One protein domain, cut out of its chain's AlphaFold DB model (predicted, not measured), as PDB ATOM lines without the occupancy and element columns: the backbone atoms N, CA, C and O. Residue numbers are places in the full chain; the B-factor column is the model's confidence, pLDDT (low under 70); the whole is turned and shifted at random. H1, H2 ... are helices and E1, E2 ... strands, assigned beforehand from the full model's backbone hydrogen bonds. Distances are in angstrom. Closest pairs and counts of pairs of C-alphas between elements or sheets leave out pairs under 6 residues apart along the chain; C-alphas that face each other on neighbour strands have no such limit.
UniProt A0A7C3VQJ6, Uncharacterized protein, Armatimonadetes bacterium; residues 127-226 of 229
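Overview. This is residues 127 to 226 of the 229 residues of an uncharacterized protein of Armatimonadetes bacterium (UniProt A0A7C3VQJ6). A narrow two-stranded ribbon bends sharply midway: its E1 and E4 half lies in the body with three helices, and the hairpin of E2 and E3 makes an arm reaching away from them. H1 and H3 lie side by side, and the long loop of residues 169 to 189 folds back on itself through a short antiparallel pairing. The printed part has 100 residues, in the order H1 H2 H3 E1 E2 E3 E4, with two antiparallel sheets, E1 - E4 and E2 - E3, and is mixed, helices and strands. It is only just compact, close to loose, with a radius of gyration of the C-alphas of 15.0 A, and spans 47 by 29 by 24 A.

Arrangement. Start at H1, residues 127 to 136: it touches H3, residues 158 to 168, at a shallow tilt of 15 degrees, opposite ways, the closest C-alphas being those of Gly 129 and Met 167, 5.4 A apart. In H2, residues 139 to 146, Leu 145 has its C-alpha 6.2 A from that of Phe 194 in E1, residues 190 to 196, the closest C-alphas of the two. Every O i to N i+4 pair in these helices is within hydrogen-bond range. E1 runs on into E2, residues 199 to 203, at 92 degrees. E2 forms a hairpin with E3, residues 211 to 215; look for N 200 and O 214, 2.8 A apart. E4, residues 219 to 225, is antiparallel to E1, with N 193 and O 222 at 3.0 A.

Along the chain. Find C-alpha 127 at (41.616, -17.601, -37.423), where H1 begins its 14.3 A. H3 covers 15.3 A, E1 18.7 A and E4 19.4 A, ending at C-alpha 225 at (62.347, -13.894, -30.270).

Size, cuts and confidence. The farthest C-alphas, Pro 158 and Ser 208, are 47.5 A apart. The printed part has no cut; the links H2 to H3 and H3 to E1 are long. Confidence is under 70 at residues 176, 194 to 207, 209 to 221 and 226.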
ATOM      1  N   GLN A 127      42.661 -17.242 -38.379       79.25
ATOM      2  CA  GLN A 127      41.616 -17.601 -37.423       79.25
ATOM      3  C   GLN A 127      41.387 -19.116 -37.384       79.25
ATOM      4  O   GLN A 127      41.243 -19.698 -36.305       79.25
ATOM      5  N   GLU A 128      41.378 -19.759 -38.549       83.62
ATOM      6  CA  GLU A 128      41.261 -21.213 -38.673       83.62
ATOM      7  C   GLU A 128      42.480 -21.917 -38.060       83.62
ATOM      8  O   GLU A 128      42.336 -22.809 -37.225       83.62
ATOM      9  N   GLY A 129      43.683 -21.434 -38.373       85.00
ATOM     10  CA  GLY A 129      44.943 -21.966 -37.863       85.00
ATOM     11  C   GLY A 129      45.044 -21.822 -36.353       85.00
ATOM     12  O   GLY A 129      45.438 -22.765 -35.674       85.00
ATOM     13  N   MET A 130      44.614 -20.683 -35.808       83.00
ATOM     14  CA  MET A 130      44.521 -20.467 -34.365       83.00
ATOM     15  C   MET A 130      43.565 -21.463 -33.714       83.00
ATOM     16  O   MET A 130      43.896 -22.067 -32.694       83.00
ATOM     17  N   THR A 131      42.378 -21.626 -34.298       82.38
ATOM     18  CA  THR A 131      41.359 -22.540 -33.778       82.38
ATOM     19  C   THR A 131      41.910 -23.959 -33.725       82.38
ATOM     20  O   THR A 131      41.808 -24.604 -32.683       82.38
ATOM     21  N   GLU A 132      42.568 -24.421 -34.787       84.88
ATOM     22  CA  GLU A 132      43.144 -25.764 -34.801       84.88
ATOM     23  C   GLU A 132      44.363 -25.917 -33.893       84.88
ATOM     24  O   GLU A 132      44.474 -26.918 -33.183       84.88
ATOM     25  N   VAL A 133      45.236 -24.909 -33.794       86.31
ATOM     26  CA  VAL A 133      46.314 -24.922 -32.794       86.31
ATOM     27  C   VAL A 133      45.720 -25.091 -31.397       86.31
ATOM     28  O   VAL A 133      46.092 -26.039 -30.714       86.31
ATOM     29  N   LEU A 134      44.747 -24.267 -30.997       84.62
ATOM     30  CA  LEU A 134      44.122 -24.347 -29.671       84.62
ATOM     31  C   LEU A 134      43.430 -25.693 -29.417       84.62
ATOM     32  O   LEU A 134      43.522 -26.214 -28.308       84.62
ATOM     33  N   ARG A 135      42.776 -26.278 -30.427       83.50
ATOM     34  CA  ARG A 135      42.136 -27.601 -30.320       83.50
ATOM     35  C   ARG A 135      43.130 -28.743 -30.162       83.50
ATOM     36  O   ARG A 135      42.770 -29.774 -29.602       83.50
ATOM     37  N   THR A 136      44.347 -28.576 -30.675       86.25
ATOM     38  CA  THR A 136      45.405 -29.584 -30.558       86.25
ATOM     39  C   THR A 136      46.241 -29.444 -29.290       86.25
ATOM     40  O   THR A 136      47.013 -30.359 -29.004       86.25
ATOM     41  N   LEU A 137      46.121 -28.345 -28.533       86.06
ATOM     42  CA  LEU A 137      46.831 -28.173 -27.265       86.06
ATOM     43  C   LEU A 137      46.306 -29.135 -26.199       86.06
ATOM     44  O   LEU A 137      45.103 -29.362 -26.078       86.06
ATOM     45  N   ASP A 138      47.221 -29.662 -25.392       82.56
ATOM     46  CA  ASP A 138      46.853 -30.464 -24.232       82.56
ATOM     47  C   ASP A 138      46.429 -29.611 -23.024       82.56
ATOM     48  O   ASP A 138      46.671 -28.404 -22.967       82.56
ATOM     49  N   ASP A 139      45.813 -30.247 -22.023       78.00
ATOM     50  CA  ASP A 139      45.334 -29.571 -20.811       78.00
ATOM     51  C   ASP A 139      46.450 -28.817 -20.061       78.00
ATOM     52  O   ASP A 139      46.198 -27.766 -19.473       78.00
ATOM     53  N   ALA A 140      47.689 -29.324 -20.069       76.00
ATOM     54  CA  ALA A 140      48.814 -28.685 -19.384       76.00
ATOM     55  C   ALA A 140      49.303 -27.449 -20.155       76.00
ATOM     56  O   ALA A 140      49.582 -26.406 -19.559       76.00
ATOM     57  N   GLN A 141      49.361 -27.540 -21.483       84.19
ATOM     58  CA  GLN A 141      49.628 -26.427 -22.385       84.19
ATOM     59  C   GLN A 141      48.541 -25.350 -22.238       84.19
ATOM     60  O   GLN A 141      48.871 -24.185 -22.016       84.19
ATOM     61  N   LEU A 142      47.258 -25.726 -22.256       80.75
ATOM     62  CA  LEU A 142      46.130 -24.813 -22.040       80.75
ATOM     63  C   LEU A 142      46.166 -24.161 -20.653       80.75
ATOM     64  O   LEU A 142      45.966 -22.951 -20.539       80.75
ATOM     65  N   LEU A 143      46.478 -24.922 -19.598       76.25
ATOM     66  CA  LEU A 143      46.618 -24.388 -18.242       76.25
ATOM     67  C   LEU A 143      47.748 -23.356 -18.165       76.25
ATOM     68  O   LEU A 143      47.547 -22.272 -17.611       76.25
ATOM     69  N   ARG A 144      48.915 -23.644 -18.749       77.69
ATOM     70  CA  ARG A 144      50.037 -22.694 -18.815       77.69
ATOM     71  C   ARG A 144      49.638 -21.408 -19.528       77.69
ATOM     72  O   ARG A 144      49.870 -20.325 -18.989       77.69
ATOM     73  N   LEU A 145      48.970 -21.524 -20.674       77.62
ATOM     74  CA  LEU A 145      48.467 -20.365 -21.408       77.62
ATOM     75  C   LEU A 145      47.448 -19.563 -20.598       77.62
ATOM     76  O   LEU A 145      47.542 -18.339 -20.554       77.62
ATOM     77  N   SER A 146      46.540 -20.227 -19.878       73.69
ATOM     78  CA  SER A 146      45.566 -19.553 -19.005       73.69
ATOM     79  C   SER A 146      46.229 -18.741 -17.883       73.69
ATOM     80  O   SER A 146      45.683 -17.737 -17.430       73.69
ATOM     81  N   ARG A 147      47.441 -19.137 -17.471       73.69
ATOM     82  CA  ARG A 147      48.284 -18.446 -16.482       73.69
ATOM     83  C   ARG A 147      49.202 -17.386 -17.102       73.69
ATOM     84  O   ARG A 147      50.030 -16.814 -16.397       73.69
ATOM     85  N   GLY A 148      49.093 -17.134 -18.408       72.81
ATOM     86  CA  GLY A 148      49.948 -16.202 -19.146       72.81
ATOM     87  C   GLY A 148      51.382 -16.695 -19.358       72.81
ATOM     88  O   GLY A 148      52.255 -15.894 -19.702       72.81
ATOM     89  N   ILE A 149      51.644 -17.990 -19.143       77.69
ATOM     90  CA  ILE A 149      52.961 -18.605 -19.329       77.69
ATOM     91  C   ILE A 149      53.117 -18.984 -20.813       77.69
ATOM     92  O   ILE A 149      52.309 -19.774 -21.305       77.69
ATOM     93  N   PRO A 150      54.146 -18.482 -21.527       80.69
ATOM     94  CA  PRO A 150      54.395 -18.845 -22.924       80.69
ATOM     95  C   PRO A 150      54.651 -20.343 -23.115       80.69
ATOM     96  O   PRO A 150      55.193 -21.017 -22.230       80.69
ATOM     97  N   LEU A 151      54.345 -20.826 -24.318       80.50
ATOM     98  CA  LEU A 151      54.803 -22.110 -24.843       80.50
ATOM     99  C   LEU A 151      55.952 -21.865 -25.824       80.50
ATOM    100  O   LEU A 151      55.850 -21.067 -26.758       80.50
ATOM    101  N   ASN A 152      57.070 -22.553 -25.628       81.94
ATOM    102  CA  ASN A 152      58.167 -22.537 -26.586       81.94
ATOM    103  C   ASN A 152      57.847 -23.465 -27.759       81.94
ATOM    104  O   ASN A 152      57.233 -24.512 -27.574       81.94
ATOM    105  N   TYR A 153      58.333 -23.136 -28.958       82.62
ATOM    106  CA  TYR A 153      58.116 -23.963 -30.150       82.62
ATOM    107  C   TYR A 153      58.532 -25.433 -29.954       82.62
ATOM    108  O   TYR A 153      57.829 -26.348 -30.371       82.62
ATOM    109  N   ALA A 154      59.641 -25.668 -29.244       81.88
ATOM    110  CA  ALA A 154      60.137 -27.010 -28.927       81.88
ATOM    111  C   ALA A 154      59.244 -27.803 -27.949       81.88
ATOM    112  O   ALA A 154      59.390 -29.017 -27.848       81.88
ATOM    113  N   GLU A 155      58.338 -27.135 -27.230       80.81
ATOM    114  CA  GLU A 155      57.356 -27.766 -26.335       80.81
ATOM    115  C   GLU A 155      56.077 -28.188 -27.078       80.81
ATOM    116  O   GLU A 155      55.203 -28.817 -26.484       80.81
ATOM    117  N   LEU A 156      55.954 -27.833 -28.361       86.69
ATOM    118  CA  LEU A 156      54.840 -28.228 -29.214       86.69
ATOM    119  C   LEU A 156      55.109 -29.589 -29.867       86.69
ATOM    120  O   LEU A 156      56.244 -29.916 -30.220       86.69
ATOM    121  N   THR A 157      54.053 -30.367 -30.084       86.00
ATOM    122  CA  THR A 157      54.120 -31.618 -30.849       86.00
ATOM    123  C   THR A 157      54.404 -31.337 -32.332       86.00
ATOM    124  O   THR A 157      54.093 -30.249 -32.819       86.00
ATOM    125  N   PRO A 158      54.959 -32.291 -33.105       88.44
ATOM    126  CA  PRO A 158      55.227 -32.065 -34.529       88.44
ATOM    127  C   PRO A 158      54.001 -31.596 -35.350       88.44
ATOM    128  O   PRO A 158      54.159 -30.676 -36.154       88.44
ATOM    129  N   PRO A 159      52.774 -32.118 -35.130       85.81
ATOM    130  CA  PRO A 159      51.577 -31.578 -35.784       85.81
ATOM    131  C   PRO A 159      51.271 -30.121 -35.400       85.81
ATOM    132  O   PRO A 159      51.012 -29.296 -36.275       85.81
ATOM    133  N   GLN A 160      51.367 -29.772 -34.111       88.81
ATOM    134  CA  GLN A 160      51.188 -28.393 -33.626       88.81
ATOM    135  C   GLN A 160      52.222 -27.441 -34.255       88.81
ATOM    136  O   GLN A 160      51.892 -26.338 -34.690       88.81
ATOM    137  N   GLN A 161      53.477 -27.885 -34.347       89.19
ATOM    138  CA  GLN A 161      54.578 -27.161 -34.982       89.19
ATOM    139  C   GLN A 161      54.316 -26.885 -36.470       89.19
ATOM    140  O   GLN A 161      54.633 -25.795 -36.959       89.19
ATOM    141  N   GLN A 162      53.737 -27.853 -37.187       88.00
ATOM    142  CA  GLN A 162      53.374 -27.720 -38.597       88.00
ATOM    143  C   GLN A 162      52.193 -26.762 -38.798       88.00
ATOM    144  O   GLN A 162      52.281 -25.877 -39.649       88.00
ATOM    145  N   LEU A 163      51.132 -26.890 -37.993       88.12
ATOM    146  CA  LEU A 163      49.987 -25.970 -37.982       88.12
ATOM    147  C   LEU A 163      50.442 -24.522 -37.789       88.12
ATOM    148  O   LEU A 163      50.088 -23.630 -38.559       88.12
ATOM    149  N   LEU A 164      51.300 -24.301 -36.795       87.81
ATOM    150  CA  LEU A 164      51.841 -22.985 -36.503       87.81
ATOM    151  C   LEU A 164      52.704 -22.439 -37.650       87.81
ATOM    152  O   LEU A 164      52.599 -21.259 -37.978       87.81
ATOM    153  N   ARG A 165      53.528 -23.276 -38.295       88.06
ATOM    154  CA  ARG A 165      54.286 -22.878 -39.496       88.06
ATOM    155  C   ARG A 165      53.364 -22.453 -40.634       88.06
ATOM    156  O   ARG A 165      53.590 -21.391 -41.211       88.06
ATOM    157  N   ALA A 166      52.340 -23.248 -40.938       87.25
ATOM    158  CA  ALA A 166      51.383 -22.943 -42.000       87.25
ATOM    159  C   ALA A 166      50.666 -21.613 -41.727       87.25
ATOM    160  O   ALA A 166      50.627 -20.741 -42.595       87.25
ATOM    161  N   MET A 167      50.205 -21.413 -40.490       86.88
ATOM    162  CA  MET A 167      49.540 -20.189 -40.045       86.88
ATOM    163  C   MET A 167      50.455 -18.955 -40.137       86.88
ATOM    164  O   MET A 167      50.068 -17.928 -40.693       86.88
ATOM    165  N   LEU A 168      51.688 -19.041 -39.628       85.81
ATOM    166  CA  LEU A 168      52.612 -17.901 -39.590       85.81
ATOM    167  C   LEU A 168      53.242 -17.578 -40.952       85.81
ATOM    168  O   LEU A 168      53.687 -16.450 -41.153       85.81
ATOM    169  N   SER A 169      53.247 -18.519 -41.901       83.44
ATOM    170  CA  SER A 169      53.833 -18.327 -43.238       83.44
ATOM    171  C   SER A 169      53.198 -17.189 -44.049       83.44
ATOM    172  O   SER A 169      53.841 -16.627 -44.937       83.44
ATOM    173  N   SER A 170      51.943 -16.847 -43.747       77.75
ATOM    174  CA  SER A 170      51.175 -15.802 -44.432       77.75
ATOM    175  C   SER A 170      50.825 -14.612 -43.535       77.75
ATOM    176  O   SER A 170      50.218 -13.646 -43.998       77.75
ATOM    177  N   ALA A 171      51.220 -14.664 -42.261       80.06
ATOM    178  CA  ALA A 171      50.853 -13.664 -41.277       80.06
ATOM    179  C   ALA A 171      51.760 -12.427 -41.352       80.06
ATOM    180  O   ALA A 171      52.973 -12.508 -41.547       80.06
ATOM    181  N   VAL A 172      51.145 -11.265 -41.140       79.31
ATOM    182  CA  VAL A 172      51.827  -9.981 -40.970       79.31
ATOM    183  C   VAL A 172      51.799  -9.639 -39.485       79.31
ATOM    184  O   VAL A 172      50.749  -9.706 -38.847       79.31
ATOM    185  N   GLY A 173      52.956  -9.297 -38.924       79.00
ATOM    186  CA  GLY A 173      53.089  -8.898 -37.526       79.00
ATOM    187  C   GLY A 173      53.007  -7.391 -37.333       79.00
ATOM    188  O   GLY A 173      53.197  -6.616 -38.268       79.00
ATOM    189  N   VAL A 174      52.805  -6.974 -36.086       74.75
ATOM    190  CA  VAL A 174      52.994  -5.586 -35.652       74.75
ATOM    191  C   VAL A 174      53.849  -5.603 -34.387       74.75
ATOM    192  O   VAL A 174      53.587  -6.385 -33.472       74.75
ATOM    193  N   THR A 175      54.902  -4.787 -34.333       75.25
ATOM    194  CA  THR A 175      55.733  -4.647 -33.128       75.25
ATOM    195  C   THR A 175      54.993  -3.877 -32.037       75.25
ATOM    196  O   THR A 175      54.004  -3.192 -32.287       75.25
ATOM    197  N   THR A 176      55.525  -3.892 -30.814       69.88
ATOM    198  CA  THR A 176      55.019  -3.050 -29.714       69.88
ATOM    199  C   THR A 176      55.102  -1.550 -30.007       69.88
ATOM    200  O   THR A 176      54.376  -0.772 -29.398       69.88
ATOM    201  N   SER A 177      55.957  -1.139 -30.949       74.69
ATOM    202  CA  SER A 177      56.057   0.250 -31.414       74.69
ATOM    203  C   SER A 177      55.031   0.619 -32.497       74.69
ATOM    204  O   SER A 177      54.968   1.773 -32.908       74.69
ATOM    205  N   GLY A 178      54.220  -0.341 -32.958       73.69
ATOM    206  CA  GLY A 178      53.252  -0.152 -34.041       73.69
ATOM    207  C   GLY A 178      53.827  -0.357 -35.446       73.69
ATOM    208  O   GLY A 178      53.112  -0.170 -36.429       73.69
ATOM    209  N   GLU A 179      55.097  -0.752 -35.571       75.94
ATOM    210  CA  GLU A 179      55.714  -1.046 -36.867       75.94
ATOM    211  C   GLU A 179      55.182  -2.360 -37.447       75.94
ATOM    212  O   GLU A 179      55.179  -3.392 -36.774       75.94
ATOM    213  N   VAL A 180      54.766  -2.330 -38.713       79.50
ATOM    214  CA  VAL A 180      54.244  -3.499 -39.429       79.50
ATOM    215  C   VAL A 180      55.399  -4.351 -39.961       79.50
ATOM    216  O   VAL A 180      56.166  -3.909 -40.817       79.50
ATOM    217  N   ILE A 181      55.484  -5.604 -39.517       81.12
ATOM    218  CA  ILE A 181      56.466  -6.591 -39.974       81.12
ATOM    219  C   ILE A 181      55.819  -7.484 -41.033       81.12
ATOM    220  O   ILE A 181      54.964  -8.313 -40.731       81.12
ATOM    221  N   LYS A 182      56.269  -7.356 -42.285       82.12
ATOM    222  CA  LYS A 182      55.750  -8.149 -43.417       82.12
ATOM    223  C   LYS A 182      56.233  -9.598 -43.442       82.12
ATOM    224  O   LYS A 182      55.614 -10.418 -44.107       82.12
ATOM    225  N   GLN A 183      57.340  -9.894 -42.765       80.94
ATOM    226  CA  GLN A 183      57.922 -11.227 -42.719       80.94
ATOM    227  C   GLN A 183      58.285 -11.557 -41.277       80.94
ATOM    228  O   GLN A 183      59.243 -11.017 -40.723       80.94
ATOM    229  N   LEU A 184      57.461 -12.395 -40.655       83.50
ATOM    230  CA  LEU A 184      57.690 -12.848 -39.292       83.50
ATOM    231  C   LEU A 184      58.953 -13.725 -39.217       83.50
ATOM    232  O   LEU A 184      59.303 -14.379 -40.206       83.50
ATOM    233  N   PRO A 185      59.640 -13.765 -38.060       83.12
ATOM    234  CA  PRO A 185      60.723 -14.716 -37.835       83.12
ATOM    235  C   PRO A 185      60.248 -16.159 -38.011       83.12
ATOM    236  O   PRO A 185      59.059 -16.460 -37.873       83.12
ATOM    237  N   ALA A 186      61.189 -17.062 -38.282       82.62
ATOM    238  CA  ALA A 186      60.867 -18.476 -38.391       82.62
ATOM    239  C   ALA A 186      60.318 -18.992 -37.040       82.62
ATOM    240  O   ALA A 186      60.844 -18.591 -35.995       82.62
ATOM    241  N   PRO A 187      59.279 -19.850 -37.011       81.00
ATOM    242  CA  PRO A 187      58.619 -20.253 -35.764       81.00
ATOM    243  C   PRO A 187      59.553 -20.861 -34.711       81.00
ATOM    244  O   PRO A 187      59.320 -20.708 -33.517       81.00
ATOM    245  N   GLU A 188      60.655 -21.479 -35.136       81.31
ATOM    246  CA  GLU A 188      61.669 -22.085 -34.264       81.31
ATOM    247  C   GLU A 188      62.421 -21.041 -33.431       81.31
ATOM    248  O   GLU A 188      63.001 -21.361 -32.395       81.31
ATOM    249  N   GLN A 189      62.429 -19.791 -33.890       81.88
ATOM    250  CA  GLN A 189      63.071 -18.659 -33.229       81.88
ATOM    251  C   GLN A 189      62.118 -17.939 -32.270       81.88
ATOM    252  O   GLN A 189      62.511 -16.945 -31.654       81.88
ATOM    253  N   LEU A 190      60.872 -18.403 -32.159       77.06
ATOM    254  CA  LEU A 190      59.802 -17.719 -31.451       77.06
ATOM    255  C   LEU A 190      59.371 -18.497 -30.202       77.06
ATOM    256  O   LEU A 190      59.177 -19.712 -30.209       77.06
ATOM    257  N   SER A 191      59.188 -17.758 -29.115       75.19
ATOM    258  CA  SER A 191      58.358 -18.153 -27.985       75.19
ATOM    259  C   SER A 191      56.959 -17.600 -28.230       75.19
ATOM    260  O   SER A 191      56.812 -16.434 -28.618       75.19
ATOM    261  N   ILE A 192      55.949 -18.448 -28.064       73.06
ATOM    262  CA  ILE A 192      54.572 -18.154 -28.444       73.06
ATOM    263  C   ILE A 192      53.759 -18.040 -27.167       73.06
ATOM    264  O   ILE A 192      53.608 -19.001 -26.411       73.06
ATOM    265  N   SER A 193      53.202 -16.863 -26.939       72.12
ATOM    266  CA  SER A 193      52.176 -16.687 -25.924       72.12
ATOM    267  C   SER A 193      50.840 -16.433 -26.592       72.12
ATOM    268  O   SER A 193      50.753 -15.681 -27.562       72.12
ATOM    269  N   PHE A 194      49.791 -16.997 -26.011       69.00
ATOM    270  CA  PHE A 194      48.423 -16.640 -26.342       69.00
ATOM    271  C   PHE A 194      47.909 -15.751 -25.219       69.00
ATOM    272  O   PHE A 194      47.959 -16.133 -24.050       69.00
ATOM    273  N   TYR A 195      47.445 -14.559 -25.567       66.56
ATOM    274  CA  TYR A 195      46.837 -13.647 -24.612       66.56
ATOM    275  C   TYR A 195      45.435 -13.302 -25.082       66.56
ATOM    276  O   TYR A 195      45.230 -12.899 -26.224       66.56
ATOM    277  N   VAL A 196      44.465 -13.430 -24.184       53.47
ATOM    278  CA  VAL A 196      43.149 -12.827 -24.373       53.47
ATOM    279  C   VAL A 196      43.219 -11.472 -23.694       53.47
ATOM    280  O   VAL A 196      43.402 -11.395 -22.479       53.47
ATOM    281  N   MET A 197      43.149 -10.394 -24.469       56.25
ATOM    282  CA  MET A 197      43.074  -9.065 -23.876       56.25
ATOM    283  C   MET A 197      41.625  -8.815 -23.476       56.25
ATOM    284  O   MET A 197      40.806  -8.687 -24.374       56.25
ATOM    285  N   PRO A 198      41.285  -8.695 -22.179       44.16
ATOM    286  CA  PRO A 198      39.891  -8.513 -21.762       44.16
ATOM    287  C   PRO A 198      39.268  -7.234 -22.340       44.16
ATOM    288  O   PRO A 198      38.048  -7.114 -22.437       44.16
ATOM    289  N   TYR A 199      40.107  -6.270 -22.723       46.41
ATOM    290  CA  TYR A 199      39.707  -5.051 -23.395       46.41
ATOM    291  C   TYR A 199      40.793  -4.557 -24.361       46.41
ATOM    292  O   TYR A 199      41.987  -4.604 -24.068       46.41
ATOM    293  N   LEU A 200      40.358  -4.023 -25.498       52.72
ATOM    294  CA  LEU A 200      41.144  -3.204 -26.414       52.72
ATOM    295  C   LEU A 200      40.884  -1.727 -26.129       52.72
ATOM    296  O   LEU A 200      39.731  -1.297 -26.051       52.72
ATOM    297  N   LEU A 201      41.952  -0.934 -26.060       59.28
ATOM    298  CA  LEU A 201      41.863   0.523 -26.092       59.28
ATOM    299  C   LEU A 201      41.998   0.984 -27.542       59.28
ATOM    300  O   LEU A 201      43.083   0.932 -28.117       59.28
ATOM    301  N   ILE A 202      40.890   1.414 -28.140       69.38
ATOM    302  CA  ILE A 202      40.852   1.880 -29.527       69.38
ATOM    303  C   ILE A 202      40.771   3.411 -29.516       69.38
ATOM    304  O   ILE A 202      39.808   3.956 -28.965       69.38
ATOM    305  N   PRO A 203      41.735   4.130 -30.117       64.12
ATOM    306  CA  PRO A 203      41.613   5.568 -30.311       64.12
ATOM    307  C   PRO A 203      40.401   5.852 -31.197       64.12
ATOM    308  O   PRO A 203      40.276   5.285 -32.282       64.12
ATOM    309  N   LYS A 204      39.502   6.730 -30.749       63.22
ATOM    310  CA  LYS A 204      38.260   7.033 -31.481       63.22
ATOM    311  C   LYS A 204      38.537   7.715 -32.826       63.22
ATOM    312  O   LYS A 204      37.795   7.525 -33.783       63.22
ATOM    313  N   THR A 205      39.627   8.477 -32.883       60.41
ATOM    314  CA  THR A 205      40.172   9.163 -34.060       60.41
ATOM    315  C   THR A 205      41.636   9.516 -33.794       60.41
ATOM    316  O   THR A 205      42.014   9.808 -32.659       60.41
ATOM    317  N   SER A 206      42.480   9.500 -34.829       55.94
ATOM    318  CA  SER A 206      43.896   9.863 -34.683       55.94
ATOM    319  C   SER A 206      44.016  11.316 -34.198       55.94
ATOM    320  O   SER A 206      43.586  12.231 -34.896       55.94
ATOM    321  N   GLY A 207      44.546  11.526 -32.989       62.22
ATOM    322  CA  GLY A 207      44.788  12.855 -32.409       62.22
ATOM    323  C   GLY A 207      43.731  13.405 -31.439       62.22
ATOM    324  O   GLY A 207      43.976  14.453 -30.851       62.22
ATOM    325  N   SER A 208      42.594  12.732 -31.211       70.38
ATOM    326  CA  SER A 208      41.545  13.248 -30.305       70.38
ATOM    327  C   SER A 208      41.799  12.991 -28.815       70.38
ATOM    328  O   SER A 208      41.110  13.556 -27.973       70.38
ATOM    329  N   GLY A 209      42.762  12.130 -28.467       68.75
ATOM    330  CA  GLY A 209      43.020  11.723 -27.079       68.75
ATOM    331  C   GLY A 209      41.900  10.883 -26.444       68.75
ATOM    332  O   GLY A 209      42.080  10.367 -25.344       68.75
ATOM    333  N   GLU A 210      40.767  10.699 -27.130       64.81
ATOM    334  CA  GLU A 210      39.664   9.858 -26.678       64.81
ATOM    335  C   GLU A 210      39.954   8.378 -26.956       64.81
ATOM    336  O   GLU A 210      40.185   7.965 -28.100       64.81
ATOM    337  N   LEU A 211      39.881   7.563 -25.904       61.44
ATOM    338  CA  LEU A 211      40.004   6.110 -25.972       61.44
ATOM    339  C   LEU A 211      38.629   5.470 -25.778       61.44
ATOM    340  O   LEU A 211      37.911   5.789 -24.834       61.44
ATOM    341  N   THR A 212      38.270   4.541 -26.662       63.00
ATOM    342  CA  THR A 212      37.112   3.661 -26.476       63.00
ATOM    343  C   THR A 212      37.596   2.311 -25.978       63.00
ATOM    344  O   THR A 212      38.464   1.691 -26.591       63.00
ATOM    345  N   ILE A 213      37.021   1.857 -24.867       51.88
ATOM    346  CA  ILE A 213      37.252   0.516 -24.338       51.88
ATOM    347  C   ILE A 213      36.303  -0.427 -25.075       51.88
ATOM    348  O   ILE A 213      35.084  -0.304 -24.946       51.88
ATOM    349  N   ARG A 214      36.847  -1.358 -25.857       56.62
ATOM    350  CA  ARG A 214      36.080  -2.444 -26.472       56.62
ATOM    351  C   ARG A 214      36.399  -3.731 -25.733       56.62
ATOM    352  O   ARG A 214      37.568  -4.086 -25.639       56.62
ATOM    353  N   LEU A 215      35.382  -4.431 -25.238       43.09
ATOM    354  CA  LEU A 215      35.571  -5.809 -24.786       43.09
ATOM    355  C   LEU A 215      36.013  -6.642 -25.987       43.09
ATOM    356  O   LEU A 215      35.375  -6.597 -27.041       43.09
ATOM    357  N   ASP A 216      37.120  -7.353 -25.836       55.03
ATOM    358  CA  ASP A 216      37.641  -8.227 -26.872       55.03
ATOM    359  C   ASP A 216      37.879  -9.609 -26.273       55.03
ATOM    360  O   ASP A 216      38.442  -9.753 -25.196       55.03
ATOM    361  N   SER A 217      37.378 -10.637 -26.939       49.97
ATOM    362  CA  SER A 217      37.652 -12.032 -26.594       49.97
ATOM    363  C   SER A 217      38.577 -12.676 -27.622       49.97
ATOM    364  O   SER A 217      38.837 -13.876 -27.542       49.97
ATOM    365  N   THR A 218      39.077 -11.893 -28.585       59.47
ATOM    366  CA  THR A 218      39.966 -12.382 -29.631       59.47
ATOM    367  C   THR A 218      41.293 -12.818 -29.003       59.47
ATOM    368  O   THR A 218      41.933 -12.023 -28.307       59.47
ATOM    369  N   PRO A 219      41.726 -14.071 -29.212       55.69
ATOM    370  CA  PRO A 219      43.041 -14.511 -28.781       55.69
ATOM    371  C   PRO A 219      44.117 -13.865 -29.661       55.69
ATOM    372  O   PRO A 219      44.097 -13.977 -30.885       55.69
ATOM    373  N   TYR A 220      45.080 -13.208 -29.025       67.81
ATOM    374  CA  TYR A 220      46.246 -12.625 -29.674       67.81
ATOM    375  C   TYR A 220      47.440 -13.557 -29.526       67.81
ATOM    376  O   TYR A 220      47.705 -14.061 -28.433       67.81
ATOM    377  N   ILE A 221      48.199 -13.736 -30.609       69.94
ATOM    378  CA  ILE A 221      49.516 -14.369 -30.538       69.94
ATOM    379  C   ILE A 221      50.549 -13.285 -30.281       69.94
ATOM    380  O   ILE A 221      50.739 -12.386 -31.100       69.94
ATOM    381  N   TYR A 222      51.257 -13.398 -29.168       76.81
ATOM    382  CA  TYR A 222      52.467 -12.635 -28.940       76.81
ATOM    383  C   TYR A 222      53.674 -13.504 -29.273       76.81
ATOM    384  O   TYR A 222      53.885 -14.562 -28.678       76.81
ATOM    385  N   LEU A 223      54.455 -13.046 -30.249       76.44
ATOM    386  CA  LEU A 223      55.660 -13.715 -30.718       76.44
ATOM    387  C   LEU A 223      56.872 -12.987 -30.140       76.44
ATOM    388  O   LEU A 223      57.095 -11.812 -30.438       76.44
ATOM    389  N   LYS A 224      57.664 -13.680 -29.322       79.75
ATOM    390  CA  LYS A 224      58.915 -13.149 -28.768       79.75
ATOM    391  C   LYS A 224      60.098 -13.923 -29.326       79.75
ATOM    392  O   LYS A 224      60.112 -15.146 -29.254       79.75
ATOM    393  N   THR A 225      61.114 -13.235 -29.833       76.88
ATOM    394  CA  THR A 225      62.347 -13.894 -30.270       76.88
ATOM    395  C   THR A 225      63.106 -14.486 -29.081       76.88
ATOM    396  O   THR A 225      63.338 -13.825 -28.065       76.88
ATOM    397  N   VAL A 226      63.502 -15.753 -29.195       69.00
ATOM    398  CA  VAL A 226      64.302 -16.437 -28.175       69.00
ATOM    399  C   VAL A 226      65.737 -15.908 -28.253       69.00
ATOM    400  O   VAL A 226      66.434 -16.131 -29.238       69.00
TER     401      VAL A 226